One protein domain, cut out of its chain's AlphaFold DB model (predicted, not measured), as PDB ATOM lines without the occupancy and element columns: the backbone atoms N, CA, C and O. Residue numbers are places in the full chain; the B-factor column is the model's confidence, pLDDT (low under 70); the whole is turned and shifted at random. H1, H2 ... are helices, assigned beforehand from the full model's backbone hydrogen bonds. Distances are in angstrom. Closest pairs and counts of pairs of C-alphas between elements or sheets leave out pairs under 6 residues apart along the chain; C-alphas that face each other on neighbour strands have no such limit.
ATOM      1  N   PRO A 238      35.663  57.080 -15.336       56.72
ATOM      2  CA  PRO A 238      36.666  56.275 -14.654       56.72
ATOM      3  C   PRO A 238      35.986  55.141 -13.878       56.72
ATOM      4  O   PRO A 238      35.009  55.337 -13.152       56.72
ATOM      5  N   GLN A 239      36.493  53.923 -14.062       63.53
ATOM      6  CA  GLN A 239      35.916  52.735 -13.450       63.53
ATOM      7  C   GLN A 239      36.280  52.680 -11.961       63.53
ATOM      8  O   GLN A 239      37.454  52.599 -11.601       63.53
ATOM      9  N   TYR A 240      35.270  52.681 -11.088       74.00
ATOM     10  CA  TYR A 240      35.471  52.511  -9.648       74.00
ATOM     11  C   TYR A 240      36.105  51.144  -9.341       74.00
ATOM     12  O   TYR A 240      35.545  50.099  -9.684       74.00
ATOM     13  N   VAL A 241      37.256  51.155  -8.662       80.06
ATOM     14  CA  VAL A 241      37.921  49.940  -8.177       80.06
ATOM     15  C   VAL A 241      37.318  49.553  -6.822       80.06
ATOM     16  O   VAL A 241      37.470  50.307  -5.857       80.06
ATOM     17  N   PRO A 242      36.649  48.390  -6.713       82.25
ATOM     18  CA  PRO A 242      35.996  47.979  -5.476       82.25
ATOM     19  C   PRO A 242      36.998  47.742  -4.341       82.25
ATOM     20  O   PRO A 242      38.140  47.341  -4.564       82.25
ATOM     21  N   MET A 243      36.546  47.953  -3.101       85.25
ATOM     22  CA  MET A 243      37.422  47.919  -1.926       85.25
ATOM     23  C   MET A 243      38.106  46.555  -1.701       85.25
ATOM     24  O   MET A 243      39.227  46.492  -1.208       85.25
ATOM     25  N   ASN A 244      37.469  45.463  -2.126       85.88
ATOM     26  CA  ASN A 244      38.012  44.104  -2.035       85.88
ATOM     27  C   ASN A 244      39.206  43.833  -2.967       85.88
ATOM     28  O   ASN A 244      39.813  42.773  -2.864       85.88
ATOM     29  N   ARG A 245      39.546  44.751  -3.876       83.75
ATOM     30  CA  ARG A 245      40.719  44.642  -4.755       83.75
ATOM     31  C   ARG A 245      41.960  45.348  -4.221       83.75
ATOM     32  O   ARG A 245      43.022  45.251  -4.822       83.75
ATOM     33  N   TRP A 246      41.858  46.034  -3.084       83.12
ATOM     34  CA  TRP A 246      43.009  46.651  -2.431       83.12
ATOM     35  C   TRP A 246      43.709  45.610  -1.566       83.12
ATOM     36  O   TRP A 246      43.547  45.597  -0.346       83.12
ATOM     37  N   THR A 247      44.453  44.699  -2.187       82.44
ATOM     38  CA  THR A 247      45.156  43.596  -1.519       82.44
ATOM     39  C   THR A 247      46.446  44.033  -0.843       82.44
ATOM     40  O   THR A 247      47.004  45.087  -1.132       82.44
ATOM     41  N   SER A 248      46.910  43.243   0.127       78.94
ATOM     42  CA  SER A 248      48.253  43.427   0.681       78.94
ATOM     43  C   SER A 248      49.302  42.746  -0.196       78.94
ATOM     44  O   SER A 248      49.040  41.690  -0.769       78.94
ATOM     45  N   ARG A 249      50.535  43.268  -0.189       68.12
ATOM     46  CA  ARG A 249      51.678  42.616  -0.850       68.12
ATOM     47  C   ARG A 249      51.874  41.170  -0.383       68.12
ATOM     48  O   ARG A 249      52.232  40.315  -1.178       68.12
ATOM     49  N   ALA A 250      51.633  40.875   0.894       73.50
ATOM     50  CA  ALA A 250      51.716  39.508   1.407       73.50
ATOM     51  C   ALA A 250      50.662  38.584   0.765       73.50
ATOM     52  O   ALA A 250      50.986  37.458   0.404       73.50
ATOM     53  N   GLN A 251      49.430  39.071   0.572       72.12
ATOM     54  CA  GLN A 251      48.374  38.332  -0.128       72.12
ATOM     55  C   GLN A 251      48.690  38.160  -1.616       72.12
ATOM     56  O   GLN A 251      48.539  37.060  -2.138       72.12
ATOM     57  N   GLU A 252      49.201  39.196  -2.277       69.75
ATOM     58  CA  GLU A 252      49.659  39.113  -3.670       69.75
ATOM     59  C   GLU A 252      50.769  38.072  -3.828       69.75
ATOM     60  O   GLU A 252      50.659  37.176  -4.656       69.75
ATOM     61  N   LEU A 253      51.793  38.116  -2.971       71.19
ATOM     62  CA  LEU A 253      52.892  37.148  -2.975       71.19
ATOM     63  C   LEU A 253      52.433  35.727  -2.619       71.19
ATOM     64  O   LEU A 253      53.017  34.757  -3.096       71.19
ATOM     65  N   SER A 254      51.392  35.584  -1.795       68.00
ATOM     66  CA  SER A 254      50.820  34.275  -1.465       68.00
ATOM     67  C   SER A 254      50.068  33.647  -2.642       68.00
ATOM     68  O   SER A 254      50.086  32.426  -2.794       68.00
ATOM     69  N   LEU A 255      49.455  34.483  -3.486       63.25
ATOM     70  CA  LEU A 255      48.751  34.082  -4.705       63.25
ATOM     71  C   LEU A 255      49.682  33.999  -5.920       63.25
ATOM     72  O   LEU A 255      49.359  33.308  -6.880       63.25
ATOM     73  N   ALA A 256      50.869  34.604  -5.847       59.66
ATOM     74  CA  ALA A 256      51.937  34.509  -6.840       59.66
ATOM     75  C   ALA A 256      52.615  33.120  -6.893       59.66
ATOM     76  O   ALA A 256      53.791  33.008  -7.240       59.66
ATOM     77  N   LYS A 257      51.911  32.036  -6.532       56.50
ATOM     78  CA  LYS A 257      52.441  30.675  -6.640       56.50
ATOM     79  C   LYS A 257      52.015  29.987  -7.933       56.50
ATOM     80  O   LYS A 257      50.852  29.643  -8.115       56.50
ATOM     81  N   LYS A 258      53.082  29.674  -8.678       50.53
ATOM     82  CA  LYS A 258      53.240  28.854  -9.881       50.53
ATOM     83  C   LYS A 258      52.522  29.421 -11.092       50.53
ATOM     84  O   LYS A 258      51.337  29.173 -11.287       50.53
ATOM     85  N   ASP A 259      53.319  30.092 -11.925       50.25
ATOM     86  CA  ASP A 259      53.043  30.206 -13.352       50.25
ATOM     87  C   ASP A 259      52.437  28.881 -13.832       50.25
ATOM     88  O   ASP A 259      52.959  27.812 -13.466       50.25
ATOM     89  N   PRO A 260      51.326  28.909 -14.585       54.34
ATOM     90  CA  PRO A 260      50.797  27.708 -15.195       54.34
ATOM     91  C   PRO A 260      51.947  27.071 -15.965       54.34
ATOM     92  O   PRO A 260      52.434  27.650 -16.932       54.34
ATOM     93  N   LEU A 261      52.437  25.921 -15.484       47.72
ATOM     94  CA  LEU A 261      53.579  25.255 -16.088       47.72
ATOM     95  C   LEU A 261      53.198  24.967 -17.534       47.72
ATOM     96  O   LEU A 261      52.354  24.113 -17.801       47.72
ATOM     97  N   VAL A 262      53.784  25.742 -18.440       52.41
ATOM     98  CA  VAL A 262      53.603  25.607 -19.876       52.41
ATOM     99  C   VAL A 262      54.342  24.333 -20.259       52.41
ATOM    100  O   VAL A 262      55.549  24.343 -20.483       52.41
ATOM    101  N   GLN A 263      53.635  23.207 -20.232       52.69
ATOM    102  CA  GLN A 263      54.189  21.926 -20.644       52.69
ATOM    103  C   GLN A 263      53.949  21.765 -22.139       52.69
ATOM    104  O   GLN A 263      52.805  21.797 -22.602       52.69
ATOM    105  N   VAL A 264      55.036  21.615 -22.889       52.88
ATOM    106  CA  VAL A 264      54.988  21.212 -24.293       52.88
ATOM    107  C   VAL A 264      54.959  19.689 -24.311       52.88
ATOM    108  O   VAL A 264      55.879  19.049 -23.805       52.88
ATOM    109  N   ASP A 265      53.875  19.119 -24.827       57.69
ATOM    110  CA  ASP A 265      53.730  17.675 -25.009       57.69
ATOM    111  C   ASP A 265      54.708  17.168 -26.082       57.69
ATOM    112  O   ASP A 265      55.165  17.941 -26.929       57.69
ATOM    113  N   SER A 266      55.004  15.867 -26.100       56.72
ATOM    114  CA  SER A 266      55.905  15.254 -27.095       56.72
ATOM    115  C   SER A 266      55.401  15.387 -28.544       56.72
ATOM    116  O   SER A 266      56.169  15.222 -29.488       56.72
ATOM    117  N   GLU A 267      54.131  15.754 -28.718       63.72
ATOM    118  CA  GLU A 267      53.458  16.036 -29.992       63.72
ATOM    119  C   GLU A 267      53.475  17.535 -30.370       63.72
ATOM    120  O   GLU A 267      52.874  17.940 -31.364       63.72
ATOM    121  N   GLY A 268      54.146  18.386 -29.581       58.50
ATOM    122  CA  GLY A 268      54.263  19.828 -29.830       58.50
ATOM    123  C   GLY A 268      53.057  20.665 -29.384       58.50
ATOM    124  O   GLY A 268      52.988  21.855 -29.692       58.50
ATOM    125  N   ALA A 269      52.103  20.083 -28.648       52.25
ATOM    126  CA  ALA A 269      50.949  20.800 -28.105       52.25
ATOM    127  C   ALA A 269      51.262  21.427 -26.736       52.25
ATOM    128  O   ALA A 269      51.768  20.760 -25.838       52.25
ATOM    129  N   ILE A 270      50.913  22.702 -26.550       60.00
ATOM    130  CA  ILE A 270      51.118  23.423 -25.288       60.00
ATOM    131  C   ILE A 270      49.903  23.236 -24.367       60.00
ATOM    132  O   ILE A 270      48.800  23.666 -24.705       60.00
ATOM    133  N   LYS A 271      50.096  22.637 -23.187       53.84
ATOM    134  CA  LYS A 271      49.095  22.609 -22.107       53.84
ATOM    135  C   LYS A 271      49.366  23.768 -21.147       53.84
ATOM    136  O   LYS A 271      50.418  23.824 -20.516       53.84
ATOM    137  N   VAL A 272      48.416  24.698 -21.047       61.56
ATOM    138  CA  VAL A 272      48.461  25.825 -20.104       61.56
ATOM    139  C   VAL A 272      47.648  25.451 -18.865       61.56
ATOM    140  O   VAL A 272      46.487  25.057 -18.975       61.56
ATOM    141  N   GLY A 273      48.269  25.539 -17.689       59.34
ATOM    142  CA  GLY A 273      47.609  25.319 -16.400       59.34
ATOM    143  C   GLY A 273      46.449  26.290 -16.132       59.34
ATOM    144  O   GLY A 273      46.319  27.336 -16.768       59.34
ATOM    145  N   ALA A 274      45.583  25.928 -15.182       56.19
ATOM    146  CA  ALA A 274      44.406  26.715 -14.826       56.19
ATOM    147  C   ALA A 274      44.770  28.152 -14.410       56.19
ATOM    148  O   ALA A 274      45.738  28.375 -13.685       56.19
ATOM    149  N   LYS A 275      43.954  29.117 -14.856       56.09
ATOM    150  CA  LYS A 275      44.119  30.542 -14.553       56.09
ATOM    151  C   LYS A 275      44.145  30.768 -13.038       56.09
ATOM    152  O   LYS A 275      43.227  30.329 -12.342       56.09
ATOM    153  N   SER A 276      45.158  31.481 -12.554       56.06
ATOM    154  CA  SER A 276      45.261  31.857 -11.144       56.06
ATOM    155  C   SER A 276      44.047  32.705 -10.718       56.06
ATOM    156  O   SER A 276      43.566  33.548 -11.490       56.06
ATOM    157  N   PRO A 277      43.483  32.462  -9.519       60.31
ATOM    158  CA  PRO A 277      42.385  33.268  -9.006       60.31
ATOM    159  C   PRO A 277      42.856  34.708  -8.777       60.31
ATOM    160  O   PRO A 277      43.963  34.949  -8.300       60.31
ATOM    161  N   GLU A 278      42.001  35.671  -9.118       68.94
ATOM    162  CA  GLU A 278      42.309  37.087  -8.942       68.94
ATOM    163  C   GLU A 278      42.434  37.431  -7.453       68.94
ATOM    164  O   GLU A 278      41.606  37.022  -6.633       68.94
ATOM    165  N   ALA A 279      43.477  38.182  -7.100       72.94
ATOM    166  CA  ALA A 279      43.742  38.547  -5.720       72.94
ATOM    167  C   ALA A 279      42.634  39.453  -5.168       72.94
ATOM    168  O   ALA A 279      42.360  40.529  -5.700       72.94
ATOM    169  N   THR A 280      41.997  39.014  -4.080       82.06
ATOM    170  CA  THR A 280      40.994  39.792  -3.344       82.06
ATOM    171  C   THR A 280      41.320  39.793  -1.854       82.06
ATOM    172  O   THR A 280      41.943  38.863  -1.337       82.06
ATOM    173  N   CYS A 281      40.939  40.859  -1.153       82.31
ATOM    174  CA  CYS A 281      41.059  40.969   0.294       82.31
ATOM    175  C   CYS A 281      39.688  40.930   0.969       82.31
ATOM    176  O   CYS A 281      38.693  41.409   0.421       82.31
ATOM    177  N   ASP A 282      39.664  40.410   2.196       85.94
ATOM    178  CA  ASP A 282      38.472  40.444   3.034       85.94
ATOM    179  C   ASP A 282      38.082  41.887   3.397       85.94
ATOM    180  O   ASP A 282      38.928  42.726   3.720       85.94
ATOM    181  N   ILE A 283      36.779  42.152   3.335       87.88
ATOM    182  CA  ILE A 283      36.134  43.425   3.676       87.88
ATOM    183  C   ILE A 283      34.954  43.228   4.644       87.88
ATOM    184  O   ILE A 283      34.241  44.187   4.937       87.88
ATOM    185  N   GLY A 284      34.727  42.002   5.131       86.88
ATOM    186  CA  GLY A 284      33.603  41.667   6.007       86.88
ATOM    187  C   GLY A 284      33.741  42.228   7.425       86.88
ATOM    188  O   GLY A 284      32.739  42.506   8.078       86.88
ATOM    189  N   GLY A 285      34.973  42.441   7.896       89.19
ATOM    190  CA  GLY A 285      35.254  43.055   9.194       89.19
ATOM    191  C   GLY A 285      35.609  44.538   9.091       89.19
ATOM    192  O   GLY A 285      36.344  44.941   8.193       89.19
ATOM    193  N   ALA A 286      35.181  45.350  10.066       88.62
ATOM    194  CA  ALA A 286      35.515  46.780  10.121       88.62
ATOM    195  C   ALA A 286      37.036  47.029  10.093       88.62
ATOM    196  O   ALA A 286      37.512  47.920   9.393       88.62
ATOM    197  N   TYR A 287      37.812  46.202  10.800       91.06
ATOM    198  CA  TYR A 287      39.272  46.271  10.777       91.06
ATOM    199  C   TYR A 287      39.850  45.912   9.400       91.06
ATOM    200  O   TYR A 287      40.653  46.667   8.858       91.06
ATOM    201  N   ALA A 288      39.409  44.802   8.799       88.75
ATOM    202  CA  ALA A 288      39.866  44.376   7.475       88.75
ATOM    203  C   ALA A 288      39.556  45.436   6.404       88.75
ATOM    204  O   ALA A 288      40.427  45.802   5.609       88.75
ATOM    205  N   LEU A 289      38.354  46.016   6.470       91.44
ATOM    206  CA  LEU A 289      37.936  47.129   5.633       91.44
ATOM    207  C   LEU A 289      38.823  48.365   5.846       91.44
ATOM    208  O   LEU A 289      39.288  48.953   4.871       91.44
ATOM    209  N   ARG A 290      39.124  48.740   7.097       92.69
ATOM    210  CA  ARG A 290      40.017  49.874   7.402       92.69
ATOM    211  C   ARG A 290      41.415  49.671   6.820       92.69
ATOM    212  O   ARG A 290      41.981  50.605   6.259       92.69
ATOM    213  N   GLN A 291      41.944  48.452   6.893       89.69
ATOM    214  CA  GLN A 291      43.236  48.117   6.297       89.69
ATOM    215  C   GLN A 291      43.207  48.230   4.762       89.69
ATOM    216  O   GLN A 291      44.208  48.628   4.170       89.69
ATOM    217  N   ALA A 292      42.085  47.907   4.107       88.31
ATOM    218  CA  ALA A 292      41.914  48.109   2.665       88.31
ATOM    219  C   ALA A 292      41.885  49.601   2.289       88.31
ATOM    220  O   ALA A 292      42.603  50.019   1.380       88.31
ATOM    221  N   PHE A 293      41.150  50.421   3.050       90.00
ATOM    222  CA  PHE A 293      41.147  51.877   2.880       90.00
ATOM    223  C   PHE A 293      42.541  52.489   3.046       90.00
ATOM    224  O   PHE A 293      42.938  53.304   2.219       90.00
ATOM    225  N   LEU A 294      43.308  52.054   4.050       88.38
ATOM    226  CA  LEU A 294      44.674  52.530   4.277       88.38
ATOM    227  C   LEU A 294      45.592  52.220   3.085       88.38
ATOM    228  O   LEU A 294      46.378  53.068   2.663       88.38
ATOM    229  N   ARG A 295      45.466  51.025   2.493       87.69
ATOM    230  CA  ARG A 295      46.214  50.661   1.279       87.69
ATOM    231  C   ARG A 295      45.838  51.549   0.094       87.69
ATOM    232  O   ARG A 295      46.731  51.983  -0.631       87.69
ATOM    233  N   ARG A 296      44.554  51.884  -0.060       88.06
ATOM    234  CA  ARG A 296      44.109  52.855  -1.066       88.06
ATOM    235  C   ARG A 296      44.688  54.245  -0.823       88.06
ATOM    236  O   ARG A 296      45.209  54.836  -1.762       88.06
ATOM    237  N   SER A 297      44.627  54.755   0.407       86.25
ATOM    238  CA  SER A 297      45.188  56.065   0.770       86.25
ATOM    239  C   SER A 297      46.671  56.156   0.394       86.25
ATOM    240  O   SER A 297      47.090  57.137  -0.214       86.25
ATOM    241  N   LEU A 298      47.457  55.111   0.684       79.38
ATOM    242  CA  LEU A 298      48.878  55.039   0.322       79.38
ATOM    243  C   LEU A 298      49.105  54.965  -1.193       79.38
ATOM    244  O   LEU A 298      50.014  55.605  -1.710       79.38
ATOM    245  N   ALA A 299      48.291  54.200  -1.919       74.81
ATOM    246  CA  ALA A 299      48.411  54.100  -3.371       74.81
ATOM    247  C   ALA A 299      48.078  55.422  -4.080       74.81
ATOM    248  O   ALA A 299      48.736  55.778  -5.054       74.81
ATOM    249  N   PHE A 300      47.086  56.163  -3.580       76.12
ATOM    250  CA  PHE A 300      46.736  57.490  -4.091       76.12
ATOM    251  C   PHE A 300      47.859  58.504  -3.861       76.12
ATOM    252  O   PHE A 300      48.132  59.311  -4.749       76.12
ATOM    253  N   ASP A 301      48.532  58.421  -2.712       75.12
ATOM    254  CA  ASP A 301      49.686  59.256  -2.375       75.12
ATOM    255  C   ASP A 301      50.892  58.936  -3.274       75.12
ATOM    256  O   ASP A 301      51.442  59.829  -3.914       75.12
ATOM    257  N   LEU A 302      51.220  57.648  -3.447       69.50
ATOM    258  CA  LEU A 302      52.267  57.193  -4.376       69.50
ATOM    259  C   LEU A 302      51.978  57.592  -5.831       69.50
ATOM    260  O   LEU A 302      52.883  57.984  -6.570       69.50
ATOM    261  N   GLY A 303      50.713  57.511  -6.242       67.06
ATOM    262  CA  GLY A 303      50.249  57.932  -7.562       67.06
ATOM    263  C   GLY A 303      50.164  59.449  -7.740       67.06
ATOM    264  O   GLY A 303      49.805  59.895  -8.825       67.06
ATOM    265  N   HIS A 304      50.472  60.238  -6.702       65.38
ATOM    266  CA  HIS A 304      50.314  61.694  -6.675       65.38
ATOM    267  C   HIS A 304      48.893  62.154  -7.062       65.38
ATOM    268  O   HIS A 304      48.705  63.242  -7.608       65.38
ATOM    269  N   LEU A 305      47.888  61.317  -6.781       69.38
ATOM    270  CA  LEU A 305      46.479  61.577  -7.079       69.38
ATOM    271  C   LEU A 305      45.815  62.371  -5.957       69.38
ATOM    272  O   LEU A 305      45.053  63.289  -6.232       69.38
ATOM    273  N   ALA A 306      46.109  62.019  -4.703       74.38
ATOM    274  CA  ALA A 306      45.649  62.701  -3.498       74.38
ATOM    275  C   ALA A 306      46.655  62.474  -2.370       74.38
ATOM    276  O   ALA A 306      47.263  61.409  -2.307       74.38
ATOM    277  N   SER A 307      46.810  63.438  -1.461       80.69
ATOM    278  CA  SER A 307      47.694  63.247  -0.311       80.69
ATOM    279  C   SER A 307      47.107  62.252   0.689       80.69
ATOM    280  O   SER A 307      45.895  62.223   0.939       80.69
ATOM    281  N   PHE A 308      47.985  61.482   1.332       79.44
ATOM    282  CA  PHE A 308      47.600  60.508   2.353       79.44
ATOM    283  C   PHE A 308      46.770  61.131   3.486       79.44
ATOM    284  O   PHE A 308      45.764  60.565   3.906       79.44
ATOM    285  N   SER A 309      47.150  62.324   3.957       84.38
ATOM    286  CA  SER A 309      46.469  63.020   5.059       84.38
ATOM    287  C   SER A 309      45.013  63.356   4.739       84.38
ATOM    288  O   SER A 309      44.136  63.210   5.592       84.38
ATOM    289  N   VAL A 310      44.743  63.771   3.505       86.19
ATOM    290  CA  VAL A 310      43.401  64.122   3.047       86.19
ATOM    291  C   VAL A 310      42.547  62.861   2.913       86.19
ATOM    292  O   VAL A 310      41.423  62.817   3.419       86.19
ATOM    293  N   MET A 311      43.108  61.804   2.319       86.38
ATOM    294  CA  MET A 311      42.434  60.511   2.189       86.38
ATOM    295  C   MET A 311      42.111  59.890   3.555       86.38
ATOM    296  O   MET A 311      40.980  59.462   3.780       86.38
ATOM    297  N   GLU A 312      43.049  59.908   4.505       89.81
ATOM    298  CA  GLU A 312      42.816  59.378   5.853       89.81
ATOM    299  C   GLU A 312      41.831  60.213   6.668       89.81
ATOM    300  O   GLU A 312      41.095  59.649   7.479       89.81
ATOM    301  N   THR A 313      41.770  61.529   6.460       90.38
ATOM    302  CA  THR A 313      40.760  62.373   7.120       90.38
ATOM    303  C   THR A 313      39.356  61.963   6.673       90.38
ATOM    304  O   THR A 313      38.471  61.760   7.505       90.38
ATOM    305  N   TYR A 314      39.163  61.757   5.366       91.31
ATOM    306  CA  TYR A 314      37.901  61.271   4.812       91.31
ATOM    307  C   TYR A 314      37.538  59.867   5.322       91.31
ATOM    308  O   TYR A 314      36.423  59.642   5.797       91.31
ATOM    309  N   VAL A 315      38.488  58.929   5.290       92.56
ATOM    310  CA  VAL A 315      38.276  57.564   5.794       92.56
ATOM    311  C   VAL A 315      37.946  57.580   7.288       92.56
ATOM    312  O   VAL A 315      37.034  56.882   7.724       92.56
ATOM    313  N   SER A 316      38.638  58.397   8.083       92.56
ATOM    314  CA  SER A 316      38.381  58.517   9.523       92.56
ATOM    315  C   SER A 316      36.967  59.023   9.804       92.56
ATOM    316  O   SER A 316      36.298  58.470  10.671       92.56
ATOM    317  N   MET A 317      36.474  59.983   9.016       93.50
ATOM    318  CA  MET A 317      35.094  60.465   9.105       93.50
ATOM    319  C   MET A 317      34.076  59.347   8.823       93.50
ATOM    320  O   MET A 317      33.148  59.157   9.610       93.50
ATOM    321  N   LEU A 318      34.276  58.531   7.780       90.94
ATOM    322  CA  LEU A 318      33.396  57.385   7.496       90.94
ATOM    323  C   LEU A 318      33.335  56.379   8.658       90.94
ATOM    324  O   LEU A 318      32.262  55.883   9.005       90.94
ATOM    325  N   PHE A 319      34.483  56.076   9.270       92.44
ATOM    326  CA  PHE A 319      34.559  55.136  10.391       92.44
ATOM    327  C   PHE A 319      34.031  55.724  11.703       92.44
ATOM    328  O   PHE A 319      33.504  54.979  12.527       92.44
ATOM    329  N   GLU A 320      34.093  57.041  11.890       91.69
ATOM    330  CA  GLU A 320      33.435  57.712  13.012       91.69
ATOM    331  C   GLU A 320      31.914  57.530  12.933       91.69
ATOM    332  O   GLU A 320      31.275  57.181  13.924       91.69
ATOM    333  N   HIS A 321      31.325  57.669  11.738       87.81
ATOM    334  CA  HIS A 321      29.894  57.430  11.521       87.81
ATOM    335  C   HIS A 321      29.461  55.995  11.842       87.81
ATOM    336  O   HIS A 321      28.338  55.794  12.305       87.81
ATOM    337  N   LEU A 322      30.348  55.014  11.651       87.44
ATOM    338  CA  LEU A 322      30.109  53.623  12.041       87.44
ATOM    339  C   LEU A 322      30.027  53.451  13.569       87.44
ATOM    340  O   LEU A 322      29.324  52.567  14.051       87.44
ATOM    341  N   GLN A 323      30.735  54.291  14.328       85.81
ATOM    342  CA  GLN A 323      30.834  54.222  15.790       85.81
ATOM    343  C   GLN A 323      29.841  55.135  16.523       85.81
ATOM    344  O   GLN A 323      29.780  55.115  17.754       85.81
ATOM    345  N   ARG A 324      29.055  55.945  15.803       87.12
ATOM    346  CA  ARG A 324      28.102  56.865  16.435       87.12
ATOM    347  C   ARG A 324      26.993  56.107  17.170       87.12
ATOM    348  O   ARG A 324      26.446  55.144  16.628       87.12
ATOM    349  N   PRO A 325      26.604  56.565  18.376       84.25
ATOM    350  CA  PRO A 325      25.482  55.978  19.087       84.25
ATOM    351  C   PRO A 325      24.205  56.176  18.268       84.25
ATOM    352  O   PRO A 325      23.898  57.283  17.819       84.25
ATOM    353  N   VAL A 326      23.469  55.087  18.066       86.44
ATOM    354  CA  VAL A 326      22.275  55.086  17.224       86.44
ATOM    355  C   VAL A 326      21.151  55.863  17.920       86.44
ATOM    356  O   VAL A 326      20.798  55.534  19.057       86.44
ATOM    357  N   PRO A 327      20.560  56.885  17.274       85.31
ATOM    358  CA  PRO A 327      19.390  57.570  17.811       85.31
ATOM    359  C   PRO A 327      18.203  56.612  17.982       85.31
ATOM    360  O   PRO A 327      18.031  55.661  17.218       85.31
ATOM    361  N   LYS A 328      17.339  56.877  18.969       83.62
ATOM    362  CA  LYS A 328      16.161  56.035  19.238       83.62
ATOM    363  C   LYS A 328      15.274  55.934  17.990       83.62
ATOM    364  O   LYS A 328      14.890  56.958  17.431       83.62
ATOM    365  N   GLY A 329      14.936  54.709  17.591       87.69
ATOM    366  CA  GLY A 329      14.090  54.432  16.423       87.69
ATOM    367  C   GLY A 329      14.829  54.317  15.084       87.69
ATOM    368  O   GLY A 329      14.175  54.083  14.073       87.69
ATOM    369  N   TYR A 330      16.160  54.444  15.062       86.75
ATOM    370  CA  TYR A 330      16.984  54.279  13.858       86.75
ATOM    371  C   TYR A 330      17.875  53.030  13.952       86.75
ATOM    372  O   TYR A 330      18.041  52.456  15.027       86.75
ATOM    373  N   SER A 331      18.443  52.603  12.822       85.94
ATOM    374  CA  SER A 331      19.435  51.522  12.743       85.94
ATOM    375  C   SER A 331      20.862  52.074  12.724       85.94
ATOM    376  O   SER A 331      21.092  53.200  12.280       85.94
ATOM    377  N   SER A 332      21.834  51.269  13.161       86.31
ATOM    378  CA  SER A 332      23.251  51.598  12.991       86.31
ATOM    379  C   SER A 332      23.643  51.647  11.517       86.31
ATOM    380  O   SER A 332      23.018  51.021  10.656       86.31
ATOM    381  N   VAL A 333      24.709  52.395  11.232       89.31
ATOM    382  CA  VAL A 333      25.343  52.386   9.916       89.31
ATOM    383  C   VAL A 333      26.013  51.028   9.708       89.31
ATOM    384  O   VAL A 333      26.670  50.503  10.603       89.31
ATOM    385  N   THR A 334      25.843  50.445   8.527       91.12
ATOM    386  CA  THR A 334      26.463  49.166   8.154       91.12
ATOM    387  C   THR A 334      27.732  49.383   7.328       91.12
ATOM    388  O   THR A 334      27.882  50.398   6.647       91.12
ATOM    389  N   LEU A 335      28.635  48.394   7.306       89.81
ATOM    390  CA  LEU A 335      29.827  48.432   6.442       89.81
ATOM    391  C   LEU A 335      29.463  48.552   4.951       89.81
ATOM    392  O   LEU A 335      30.149  49.240   4.199       89.81
ATOM    393  N   GLY A 336      28.349  47.943   4.531       89.06
ATOM    394  CA  GLY A 336      27.833  48.079   3.168       89.06
ATOM    395  C   GLY A 336      27.433  49.516   2.824       89.06
ATOM    396  O   GLY A 336      27.722  49.983   1.726       89.06
ATOM    397  N   GLN A 337      26.838  50.249   3.770       89.12
ATOM    398  CA  GLN A 337      26.508  51.667   3.587       89.12
ATOM    399  C   GLN A 337      27.760  52.547   3.515       89.12
ATOM    400  O   GLN A 337      27.790  53.479   2.717       89.12
ATOM    401  N   VAL A 338      28.812  52.226   4.277       90.69
ATOM    402  CA  VAL A 338      30.117  52.905   4.173       90.69
ATOM    403  C   VAL A 338      30.729  52.709   2.782       90.69
ATOM    404  O   VAL A 338      31.172  53.671   2.162       90.69
ATOM    405  N   LEU A 339      30.707  51.480   2.258       90.50
ATOM    406  CA  LEU A 339      31.198  51.167   0.910       90.50
ATOM    407  C   LEU A 339      30.376  51.845  -0.194       90.50
ATOM    408  O   LEU A 339      30.938  52.321  -1.178       90.50
ATOM    409  N   ALA A 340      29.053  51.905  -0.035       87.31
ATOM    410  CA  ALA A 340      28.180  52.601  -0.974       87.31
ATOM    411  C   ALA A 340      28.453  54.114  -0.978       87.31
ATOM    412  O   ALA A 340      28.601  54.698  -2.047       87.31
ATOM    413  N   ALA A 341      28.587  54.731   0.202       89.06
ATOM    414  CA  ALA A 341      28.933  56.147   0.329       89.06
ATOM    415  C   ALA A 341      30.299  56.459  -0.301       89.06
ATOM    416  O   ALA A 341      30.442  57.446  -1.020       89.06
ATOM    417  N   ASP A 342      31.282  55.584  -0.084       90.00
ATOM    418  CA  ASP A 342      32.596  55.694  -0.702       90.00
ATOM    419  C   ASP A 342      32.539  55.633  -2.231       90.00
ATOM    420  O   ASP A 342      33.095  56.499  -2.905       90.00
ATOM    421  N   LYS A 343      31.820  54.653  -2.784       86.94
ATOM    422  CA  LYS A 343      31.615  54.544  -4.229       86.94
ATOM    423  C   LYS A 343      30.978  55.809  -4.806       86.94
ATOM    424  O   LYS A 343      31.462  56.324  -5.810       86.94
ATOM    425  N   GLU A 344      29.926  56.316  -4.168       83.88
ATOM    426  CA  GLU A 344      29.224  57.524  -4.612       83.88
ATOM    427  C   GLU A 344      30.124  58.765  -4.602       83.88
ATOM    428  O   GLU A 344      30.054  59.562  -5.537       83.88
ATOM    429  N   LEU A 345      31.009  58.918  -3.607       86.19
ATOM    430  CA  LEU A 345      31.982  60.014  -3.602       86.19
ATOM    431  C   LEU A 345      32.856  59.980  -4.858       86.19
ATOM    432  O   LEU A 345      32.988  60.998  -5.529       86.19
ATOM    433  N   PHE A 346      33.450  58.830  -5.185       82.50
ATOM    434  CA  PHE A 346      34.365  58.726  -6.326       82.50
ATOM    435  C   PHE A 346      33.655  58.855  -7.671       82.50
ATOM    436  O   PHE A 346      34.225  59.424  -8.597       82.50
ATOM    437  N   VAL A 347      32.411  58.384  -7.776       81.00
ATOM    438  CA  VAL A 347      31.582  58.610  -8.969       81.00
ATOM    439  C   VAL A 347      31.299  60.104  -9.145       81.00
ATOM    440  O   VAL A 347      31.476  60.633 -10.238       81.00
ATOM    441  N   ARG A 348      30.933  60.821  -8.077       80.06
ATOM    442  CA  ARG A 348      30.706  62.276  -8.146       80.06
ATOM    443  C   ARG A 348      31.987  63.050  -8.431       80.06
ATOM    444  O   ARG A 348      31.986  63.908  -9.303       80.06
ATOM    445  N   ALA A 349      33.081  62.710  -7.752       76.88
ATOM    446  CA  ALA A 349      34.384  63.327  -7.977       76.88
ATOM    447  C   ALA A 349      34.843  63.139  -9.427       76.88
ATOM    448  O   ALA A 349      35.341  64.080 -10.033       76.88
ATOM    449  N   ALA A 350      34.625  61.958 -10.008       72.56
ATOM    450  CA  ALA A 350      34.881  61.714 -11.419       72.56
ATOM    451  C   ALA A 350      34.074  62.654 -12.325       72.56
ATOM    452  O   ALA A 350      34.663  63.344 -13.149       72.56
ATOM    453  N   HIS A 351      32.758  62.739 -12.110       71.31
ATOM    454  CA  HIS A 351      31.881  63.619 -12.887       71.31
ATOM    455  C   HIS A 351      32.259  65.107 -12.753       71.31
ATOM    456  O   HIS A 351      32.104  65.875 -13.697       71.31
ATOM    457  N   GLU A 352      32.736  65.545 -11.584       70.00
ATOM    458  CA  GLU A 352      33.136  66.939 -11.343       70.00
ATOM    459  C   GLU A 352      34.533  67.279 -11.887       70.00
ATOM    460  O   GLU A 352      34.797  68.430 -12.252       70.00
ATOM    461  N   LEU A 353      35.431  66.291 -11.941       63.97
ATOM    462  CA  LEU A 353      36.786  66.421 -12.485       63.97
ATOM    463  C   LEU A 353      36.829  66.275 -14.016       63.97
ATOM    464  O   LEU A 353      37.863  66.575 -14.628       63.97
ATOM    465  N   ASP A 354      35.719  65.876 -14.641       60.56
ATOM    466  CA  ASP A 354      35.586  65.764 -16.091       60.56
ATOM    467  C   ASP A 354      35.933  67.096 -16.787       60.56
ATOM    468  O   ASP A 354      35.337  68.150 -16.558       60.56
TER     469      ASP A 354
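What this domain is: This is residues 238 to 354 of the 393 residues of the protein "Hypothetical protein" of Symbiodinium pilosum (UniProt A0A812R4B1). Three longer helices, H2, H3 and H4, make a small, loose body in which neighbours run opposite ways, and a long thin arm without a named element, residues 256 to 285, leads away from it and folds back, with the short helix H1 at the arm's first end. H2 and H3 form a close helical hairpin, while H4 meets H3 near one end and spreads from it; residues 326 to 331, in the link between H3 and H4, stick out from the body. The printed part has 117 residues with four named helices, H1, H2, H3 and H4 in that order, and no named strand, and its class is all helix. The whole is only just loose, close to extended, with a radius of gyration of the C-alphas of 19.8 A, and it spans 72 by 35 by 24 A, the arm making much of the length.

How they stand to each other: H1, residues 249 to 255, touches no helix and is apart from H2, residues 286 to 302, from H3, residues 308 to 323, and from H4, residues 335 to 353. Between H1 and H2, residues 263 to 264 pair with residues 270 to 271, antiparallel. H2 and H3 are a hairpin and touch, at a shallow tilt of 17 degrees, opposite ways; their closest C-alphas, those of Ser 297 and Phe 308, are 5.3 A apart, and H3 touches H2 with residues 308 to 315 alone. H3 and H4 are also a hairpin and touch, opposite ways, at a tilt of 37 degrees, only just steep. Their closest C-alphas, those of Leu 318 and Val 338, are 6.5 A apart, and residues 318 to 322 of H3 touch residues 335 to 338 of H4 alone. H2 and H4 are close but not clearly touching: their closest C-alphas, those of Ala 286 and Leu 335, are 7.0 A apart, and they run the same way at a shallow tilt of 21 degrees. In H1, H2, H3 and H4 every O i to N i+4 pair is within hydrogen-bond range.

Where its parts are: H1 runs from C-alpha 249 at (51.678, 42.616, -0.850) to Leu 255, 9.8 A. H2 is 24.5 A long, H3 22.4 A and H4 27.0 A. H2 begins with C-alpha 286 at (35.515, 46.780, 10.121), and H4 ends with C-alpha 353 at (36.786, 66.421, -12.485).

The domain as a whole: The two C-alphas farthest apart, those of Glu 267 and Lys 328, are 73.6 A apart. The printed part has no cut. The links from H1 to H2, 30 residues, and from H3 to H4, 11 residues, are long; that from H2 to H3 is tight. The mean pLDDT of the printed part is 77.2, and 35 residues are under 70, among them residues 254 to 278.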